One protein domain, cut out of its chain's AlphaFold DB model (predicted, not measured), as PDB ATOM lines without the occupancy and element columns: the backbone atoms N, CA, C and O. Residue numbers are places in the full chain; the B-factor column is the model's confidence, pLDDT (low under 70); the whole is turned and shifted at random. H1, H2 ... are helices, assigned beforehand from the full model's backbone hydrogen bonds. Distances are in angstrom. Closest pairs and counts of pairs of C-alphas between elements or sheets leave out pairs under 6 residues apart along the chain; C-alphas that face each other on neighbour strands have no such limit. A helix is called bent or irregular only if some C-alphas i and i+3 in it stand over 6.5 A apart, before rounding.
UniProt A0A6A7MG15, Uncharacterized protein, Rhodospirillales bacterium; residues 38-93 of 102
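What this domain is: This is residues 38 to 93 of the 102 residues of an uncharacterized protein of Rhodospirillales bacterium (UniProt A0A6A7MG15). A helical hairpin makes the length of this domain: two long helices, H2 and H3, run side by side in opposite ways, and the short helix H1 packs on H2 near the open end of the hairpin. An irregular tail, residues 79 to 93, follows H3 and winds across that open end from the side of H3 to the side of H1. The printed part has 56 residues with three named helices, in the order H1, H2, H3, and no named strand; the class is all helix. It is compact, with a radius of gyration of the C-alphas of 11.3 A, yet elongated in outline, spanning 34 by 18 by 16 A.

Where its parts are: H1 takes residues 38 to 41 and begins with C-alpha 38 at (99.850, 128.711, 97.589); it measures 5.0 A from first to last C-alpha. H2 takes residues 45 to 61 and is 24.4 A long. H3 takes residues 65 to 78, is 19.8 A long and ends with C-alpha 78 at (97.553, 114.657, 92.024). The last printed C-alpha, that of Lys 93, stands at (87.325, 128.129, 99.227).

How they stand to each other: H1 touches H2, which meets it with residues 48 to 51 alone; the closest C-alphas, those of Ala 38 and Ala 51, are 6.3 A apart. H2 and H3 form a hairpin and touch, with the C-alphas of Leu 56 and Ala 68 closest at 4.6 A. Their lines stand at a shallow tilt of 21 degrees, opposite ways. H1 and H3 are apart. In H2 and H3 every O i to N i+4 pair is within hydrogen-bond range, while H1 is too short for such a pair.

The domain as a whole: The two C-alphas farthest apart, those of Gly 63 and Lys 93, are 34.0 A from each other. The printed part has no cut, and the links H1 to H2 and H2 to H3 are tight. The mean pLDDT of the printed part is 89.4; residues 81 to 83 and residue 86 are under 70.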
ATOM      1  N   ALA A  38     100.170 128.435  98.986       94.06
ATOM      2  CA  ALA A  38      99.850 128.711  97.589       94.06
ATOM      3  C   ALA A  38      98.645 127.879  97.125       94.06
ATOM      4  O   ALA A  38      97.722 128.420  96.516       94.06
ATOM      5  N   TYR A  39      98.598 126.597  97.485       91.88
ATOM      6  CA  TYR A  39      97.500 125.694  97.148       91.88
ATOM      7  C   TYR A  39      96.184 126.067  97.827       91.88
ATOM      8  O   TYR A  39      95.143 126.088  97.173       91.88
ATOM      9  N   TRP A  40      96.213 126.447  99.098       91.06
ATOM     10  CA  TRP A  40      95.065 126.989  99.815       91.06
ATOM     11  C   TRP A  40      94.570 128.272  99.147       91.06
ATOM     12  O   TRP A  40      93.362 128.463  98.950       91.06
ATOM     13  N   ARG A  41      95.502 129.148  98.734       91.31
ATOM     14  CA  ARG A  41      95.160 130.387  98.033       91.31
ATOM     15  C   ARG A  41      94.495 130.074  96.689       91.31
ATOM     16  O   ARG A  41      93.469 130.690  96.381       91.31
ATOM     17  N   GLY A  42      95.026 129.117  95.939       90.06
ATOM     18  CA  GLY A  42      94.635 128.872  94.559       90.06
ATOM     19  C   GLY A  42      94.960 130.060  93.646       90.06
ATOM     20  O   GLY A  42      95.618 131.013  94.056       90.06
ATOM     21  N   GLY A  43      94.460 130.009  92.413       90.94
ATOM     22  CA  GLY A  43      94.780 130.972  91.358       90.94
ATOM     23  C   GLY A  43      94.662 130.349  89.967       90.94
ATOM     24  O   GLY A  43      93.921 129.379  89.768       90.94
ATOM     25  N   THR A  44      95.406 130.893  89.018       92.56
ATOM     26  CA  THR A  44      95.562 130.416  87.642       92.56
ATOM     27  C   THR A  44      96.373 129.117  87.563       92.56
ATOM     28  O   THR A  44      96.992 128.667  88.529       92.56
ATOM     29  N   TYR A  45      96.368 128.491  86.383       90.31
ATOM     30  CA  TYR A  45      97.194 127.315  86.112       90.31
ATOM     31  C   TYR A  45      98.697 127.626  86.199       90.31
ATOM     32  O   TYR A  45      99.457 126.808  86.722       90.31
ATOM     33  N   ASP A  46      99.111 128.809  85.744       94.75
ATOM     34  CA  ASP A  46     100.512 129.232  85.772       94.75
ATOM     35  C   ASP A  46     100.987 129.500  87.202       94.75
ATOM     36  O   ASP A  46     102.087 129.093  87.565       94.75
ATOM     37  N   GLU A  47     100.136 130.077  88.055       95.25
ATOM     38  CA  GLU A  47     100.429 130.228  89.487       95.25
ATOM     39  C   GLU A  47     100.583 128.871  90.183       95.25
ATOM     40  O   GLU A  47     101.485 128.705  91.005       95.25
ATOM     41  N   ARG A  48      99.772 127.868  89.814       94.88
ATOM     42  CA  ARG A  48      99.965 126.493  90.298       94.88
ATOM     43  C   ARG A  48     101.309 125.932  89.836       94.88
ATOM     44  O   ARG A  48     102.054 125.385  90.640       94.88
ATOM     45  N   ALA A  49     101.632 126.062  88.548       95.56
ATOM     46  CA  ALA A  49     102.902 125.576  88.006       95.56
ATOM     47  C   ALA A  49     104.113 126.264  88.656       95.56
ATOM     48  O   ALA A  49     105.117 125.604  88.935       95.56
ATOM     49  N   ALA A  50     104.007 127.561  88.945       97.62
ATOM     50  CA  ALA A  50     105.017 128.313  89.675       97.62
ATOM     51  C   ALA A  50     105.174 127.806  91.116       97.62
ATOM     52  O   ALA A  50     106.303 127.558  91.538       97.62
ATOM     53  N   ALA A  51     104.069 127.573  91.835       96.94
ATOM     54  CA  ALA A  51     104.094 127.007  93.184       96.94
ATOM     55  C   ALA A  51     104.762 125.620  93.210       96.94
ATOM     56  O   ALA A  51     105.664 125.379  94.012       96.94
ATOM     57  N   ASP A  52     104.393 124.737  92.279       96.94
ATOM     58  CA  ASP A  52     104.977 123.395  92.160       96.94
ATOM     59  C   ASP A  52     106.482 123.456  91.861       96.94
ATOM     60  O   ASP A  52     107.285 122.741  92.464       96.94
ATOM     61  N   ARG A  53     106.900 124.353  90.958       98.06
ATOM     62  CA  ARG A  53     108.321 124.564  90.656       98.06
ATOM     63  C   ARG A  53     109.076 125.137  91.855       98.06
ATOM     64  O   ARG A  53     110.235 124.787  92.073       98.06
ATOM     65  N   GLN A  54     108.443 126.001  92.639       98.31
ATOM     66  CA  GLN A  54     109.056 126.569  93.834       98.31
ATOM     67  C   GLN A  54     109.258 125.514  94.927       98.31
ATOM     68  O   GLN A  54     110.301 125.533  95.582       98.31
ATOM     69  N   LEU A  55     108.345 124.543  95.056       97.56
ATOM     70  CA  LEU A  55     108.533 123.370  95.915       97.56
ATOM     71  C   LEU A  55     109.779 122.571  95.497       97.56
ATOM     72  O   LEU A  55     110.650 122.320  96.331       97.56
ATOM     73  N   LEU A  56     109.914 122.258  94.201       98.06
ATOM     74  CA  LEU A  56     111.094 121.577  93.646       98.06
ATOM     75  C   LEU A  56     112.395 122.317  94.001       98.06
ATOM     76  O   LEU A  56     113.334 121.724  94.528       98.06
ATOM     77  N   ILE A  57     112.452 123.626  93.741       98.50
ATOM     78  CA  ILE A  57     113.651 124.439  93.996       98.50
ATOM     79  C   ILE A  57     113.976 124.477  95.495       98.50
ATOM     80  O   ILE A  57     115.124 124.269  95.885       98.50
ATOM     81  N   CYS A  58     112.973 124.706  96.344       98.44
ATOM     82  CA  CYS A  58     113.142 124.862  97.788       98.44
ATOM     83  C   CYS A  58     113.660 123.585  98.469       98.44
ATOM     84  O   CYS A  58     114.550 123.655  99.321       98.44
ATOM     85  N   VAL A  59     113.115 122.422  98.090       98.06
ATOM     86  CA  VAL A  59     113.507 121.118  98.649       98.06
ATOM     87  C   VAL A  59     114.895 120.713  98.139       98.06
ATOM     88  O   VAL A  59     115.730 120.256  98.920       98.06
ATOM     89  N   ALA A  60     115.191 120.947  96.854       98.06
ATOM     90  CA  ALA A  60     116.513 120.675  96.290       98.06
ATOM     91  C   ALA A  60     117.603 121.544  96.939       98.06
ATOM     92  O   ALA A  60     118.660 121.027  97.295       98.06
ATOM     93  N   ALA A  61     117.325 122.831  97.178       97.81
ATOM     94  CA  ALA A  61     118.240 123.754  97.856       97.81
ATOM     95  C   ALA A  61     118.548 123.357  99.311       97.81
ATOM     96  O   ALA A  61     119.567 123.765  99.859       97.81
ATOM     97  N   ARG A  62     117.699 122.528  99.931       96.88
ATOM     98  CA  ARG A  62     117.934 121.934 101.257       96.88
ATOM     99  C   ARG A  62     118.720 120.621 101.213       96.88
ATOM    100  O   ARG A  62     118.809 119.940 102.225       96.88
ATOM    101  N   GLY A  63     119.276 120.251 100.059       97.38
ATOM    102  CA  GLY A  63     120.094 119.047  99.900       97.38
ATOM    103  C   GLY A  63     119.303 117.772  99.604       97.38
ATOM    104  O   GLY A  63     119.865 116.682  99.666       97.38
ATOM    105  N   HIS A  64     118.016 117.878  99.247       96.06
ATOM    106  CA  HIS A  64     117.147 116.720  99.006       96.06
ATOM    107  C   HIS A  64     116.578 116.673  97.574       96.06
ATOM    108  O   HIS A  64     115.361 116.656  97.389       96.06
ATOM    109  N   PRO A  65     117.426 116.622  96.527       96.38
ATOM    110  CA  PRO A  65     116.985 116.727  95.130       96.38
ATOM    111  C   PRO A  65     116.078 115.574  94.674       96.38
ATOM    112  O   PRO A  65     115.160 115.795  93.886       96.38
ATOM    113  N   TYR A  66     116.279 114.356  95.189       95.56
ATOM    114  CA  TYR A  66     115.423 113.209  94.859       95.56
ATOM    115  C   TYR A  66     114.005 113.379  95.404       95.56
ATOM    116  O   TYR A  66     113.033 113.193  94.675       95.56
ATOM    117  N   TRP A  67     113.890 113.804  96.666       94.06
ATOM    118  CA  TRP A  67     112.605 114.142  97.269       94.06
ATOM    119  C   TRP A  67     111.943 115.313  96.552       94.06
ATOM    120  O   TRP A  67     110.747 115.263  96.287       94.06
ATOM    121  N   ALA A  68     112.723 116.322  96.167       95.94
ATOM    122  CA  ALA A  68     112.228 117.469  95.423       95.94
ATOM    123  C   ALA A  68     111.563 117.057  94.098       95.94
ATOM    124  O   ALA A  68     110.444 117.478  93.806       95.94
ATOM    125  N   LEU A  69     112.227 116.195  93.320       96.38
ATOM    126  CA  LEU A  69     111.690 115.683  92.059       96.38
ATOM    127  C   LEU A  69     110.450 114.810  92.281       96.38
ATOM    128  O   LEU A  69     109.448 114.992  91.589       96.38
ATOM    129  N   ALA A  70     110.498 113.895  93.253       93.94
ATOM    130  CA  ALA A  70     109.372 113.021  93.575       93.94
ATOM    131  C   ALA A  70     108.126 113.827  93.979       93.94
ATOM    132  O   ALA A  70     107.041 113.598  93.443       93.94
ATOM    133  N   MET A  71     108.293 114.816  94.862       93.88
ATOM    134  CA  MET A  71     107.212 115.706  95.289       93.88
ATOM    135  C   MET A  71     106.659 116.515  94.122       93.88
ATOM    136  O   MET A  71     105.444 116.563  93.950       93.88
ATOM    137  N   TYR A  72     107.529 117.102  93.292       95.25
ATOM    138  CA  TYR A  72     107.111 117.858  92.111       95.25
ATOM    139  C   TYR A  72     106.219 117.018  91.193       95.25
ATOM    140  O   TYR A  72     105.109 117.427  90.854       95.25
ATOM    141  N   VAL A  73     106.657 115.812  90.830       93.62
ATOM    142  CA  VAL A  73     105.870 114.917  89.971       93.62
ATOM    143  C   VAL A  73     104.533 114.565  90.629       93.62
ATOM    144  O   VAL A  73     103.488 114.654  89.977       93.62
ATOM    145  N   ALA A  74     104.536 114.249  91.928       90.31
ATOM    146  CA  ALA A  74     103.323 113.923  92.672       90.31
ATOM    147  C   ALA A  74     102.297 115.072  92.664       90.31
ATOM    148  O   ALA A  74     101.128 114.843  92.347       90.31
ATOM    149  N   VAL A  75     102.710 116.318  92.931       91.06
ATOM    150  CA  VAL A  75     101.787 117.472  92.961       91.06
ATOM    151  C   VAL A  75     101.289 117.876  91.571       91.06
ATOM    152  O   VAL A  75     100.156 118.358  91.438       91.06
ATOM    153  N   ARG A  76     102.069 117.624  90.511       90.88
ATOM    154  CA  ARG A  76     101.625 117.839  89.123       90.88
ATOM    155  C   ARG A  76     100.519 116.868  88.721       90.88
ATOM    156  O   ARG A  76      99.543 117.312  88.111       90.88
ATOM    157  N   ILE A  77     100.638 115.602  89.116       86.31
ATOM    158  CA  ILE A  77      99.667 114.548  88.786       86.31
ATOM    159  C   ILE A  77      98.433 114.615  89.703       86.31
ATOM    160  O   ILE A  77      97.310 114.565  89.212       86.31
ATOM    161  N   GLY A  78      98.622 114.775  91.018       80.25
ATOM    162  CA  GLY A  78      97.553 114.657  92.024       80.25
ATOM    163  C   GLY A  78      97.006 115.969  92.604       80.25
ATOM    164  O   GLY A  78      96.019 115.948  93.337       80.25
ATOM    165  N   GLY A  79      97.621 117.119  92.308       72.69
ATOM    166  CA  GLY A  79      97.252 118.417  92.895       72.69
ATOM    167  C   GLY A  79      96.201 119.223  92.120       72.69
ATOM    168  O   GLY A  79      95.937 120.379  92.454       72.69
ATOM    169  N   ALA A  80      95.632 118.665  91.050       75.12
ATOM    170  CA  ALA A  80      94.669 119.381  90.219       75.12
ATOM    171  C   ALA A  80      93.332 119.610  90.953       75.12
ATOM    172  O   ALA A  80      92.865 118.768  91.714       75.12
ATOM    173  N   SER A  81      92.682 120.747  90.683       69.38
ATOM    174  CA  SER A  81      91.443 121.178  91.355       69.38
ATOM    175  C   SER A  81      90.248 120.233  91.164       69.38
ATOM    176  O   SER A  81      89.320 120.262  91.966       69.38
ATOM    177  N   ALA A  82      90.261 119.416  90.110       67.12
ATOM    178  CA  ALA A  82      89.209 118.449  89.803       67.12
ATOM    179  C   ALA A  82      89.320 117.139  90.606       67.12
ATOM    180  O   ALA A  82      88.397 116.329  90.573       67.12
ATOM    181  N   TRP A  83      90.432 116.912  91.311       65.56
ATOM    182  CA  TRP A  83      90.655 115.672  92.050       65.56
ATOM    183  C   TRP A  83      90.051 115.749  93.458       65.56
ATOM    184  O   TRP A  83      90.059 116.821  94.073       65.56
ATOM    185  N   PRO A  84      89.551 114.625  94.010       70.38
ATOM    186  CA  PRO A  84      88.917 114.579  95.327       70.38
ATOM    187  C   PRO A  84      89.938 114.603  96.478       70.38
ATOM    188  O   PRO A  84      89.717 113.997  97.522       70.38
ATOM    189  N   THR A  85      91.072 115.284  96.305       71.94
ATOM    190  CA  THR A  85      92.076 115.424  97.358       71.94
ATOM    191  C   THR A  85      91.731 116.608  98.278       71.94
ATOM    192  O   THR A  85      91.199 117.632  97.817       71.94
ATOM    193  N   PRO A  86      92.001 116.497  99.594       69.31
ATOM    194  CA  PRO A  86      91.814 117.606 100.533       69.31
ATOM    195  C   PRO A  86      92.701 118.809 100.182       69.31
ATOM    196  O   PRO A  86      92.242 119.944 100.209       69.31
ATOM    197  N   TRP A  87      93.932 118.538  99.748       72.88
ATOM    198  CA  TRP A  87      94.985 119.484  99.358       72.88
ATOM    199  C   TRP A  87      94.960 119.829  97.856       72.88
ATOM    200  O   TRP A  87      95.993 119.940  97.202       72.88
ATOM    201  N   ARG A  88      93.777 119.956  97.249       85.94
ATOM    202  CA  ARG A  88      93.643 120.332  95.826       85.94
ATOM    203  C   ARG A  88      93.890 121.825  95.603       85.94
ATOM    204  O   ARG A  88      93.568 122.641  96.458       85.94
ATOM    205  N   TRP A  89      94.330 122.225  94.414       90.38
ATOM    206  CA  TRP A  89      94.473 123.648  94.086       90.38
ATOM    207  C   TRP A  89      93.200 124.473  94.378       90.38
ATOM    208  O   TRP A  89      92.124 124.215  93.830       90.38
ATOM    209  N   GLY A  90      93.330 125.484  95.237       86.31
ATOM    210  CA  GLY A  90      92.247 126.345  95.710       86.31
ATOM    211  C   GLY A  90      91.358 125.732  96.795       86.31
ATOM    212  O   GLY A  90      90.178 126.092  96.862       86.31
ATOM    213  N   TYR A  91      91.870 124.817  97.628       83.38
ATOM    214  CA  TYR A  91      91.079 124.157  98.677       83.38
ATOM    215  C   TYR A  91      90.595 125.095  99.795       83.38
ATOM    216  O   TYR A  91      89.639 124.751 100.484       83.38
ATOM    217  N   GLY A  92      91.155 126.304  99.925       79.62
ATOM    218  CA  GLY A  92      90.721 127.302 100.912       79.62
ATOM    219  C   GLY A  92      89.355 127.953 100.640       79.62
ATOM    220  O   GLY A  92      88.919 128.813 101.408       79.62
ATOM    221  N   LYS A  93      88.666 127.605  99.544       73.50
ATOM    222  CA  LYS A  93      87.325 128.129  99.227       73.50
ATOM    223  C   LYS A  93      86.276 127.544 100.187       73.50
ATOM    224  O   LYS A  93      86.077 126.332 100.205       73.50
TER     225      LYS A  93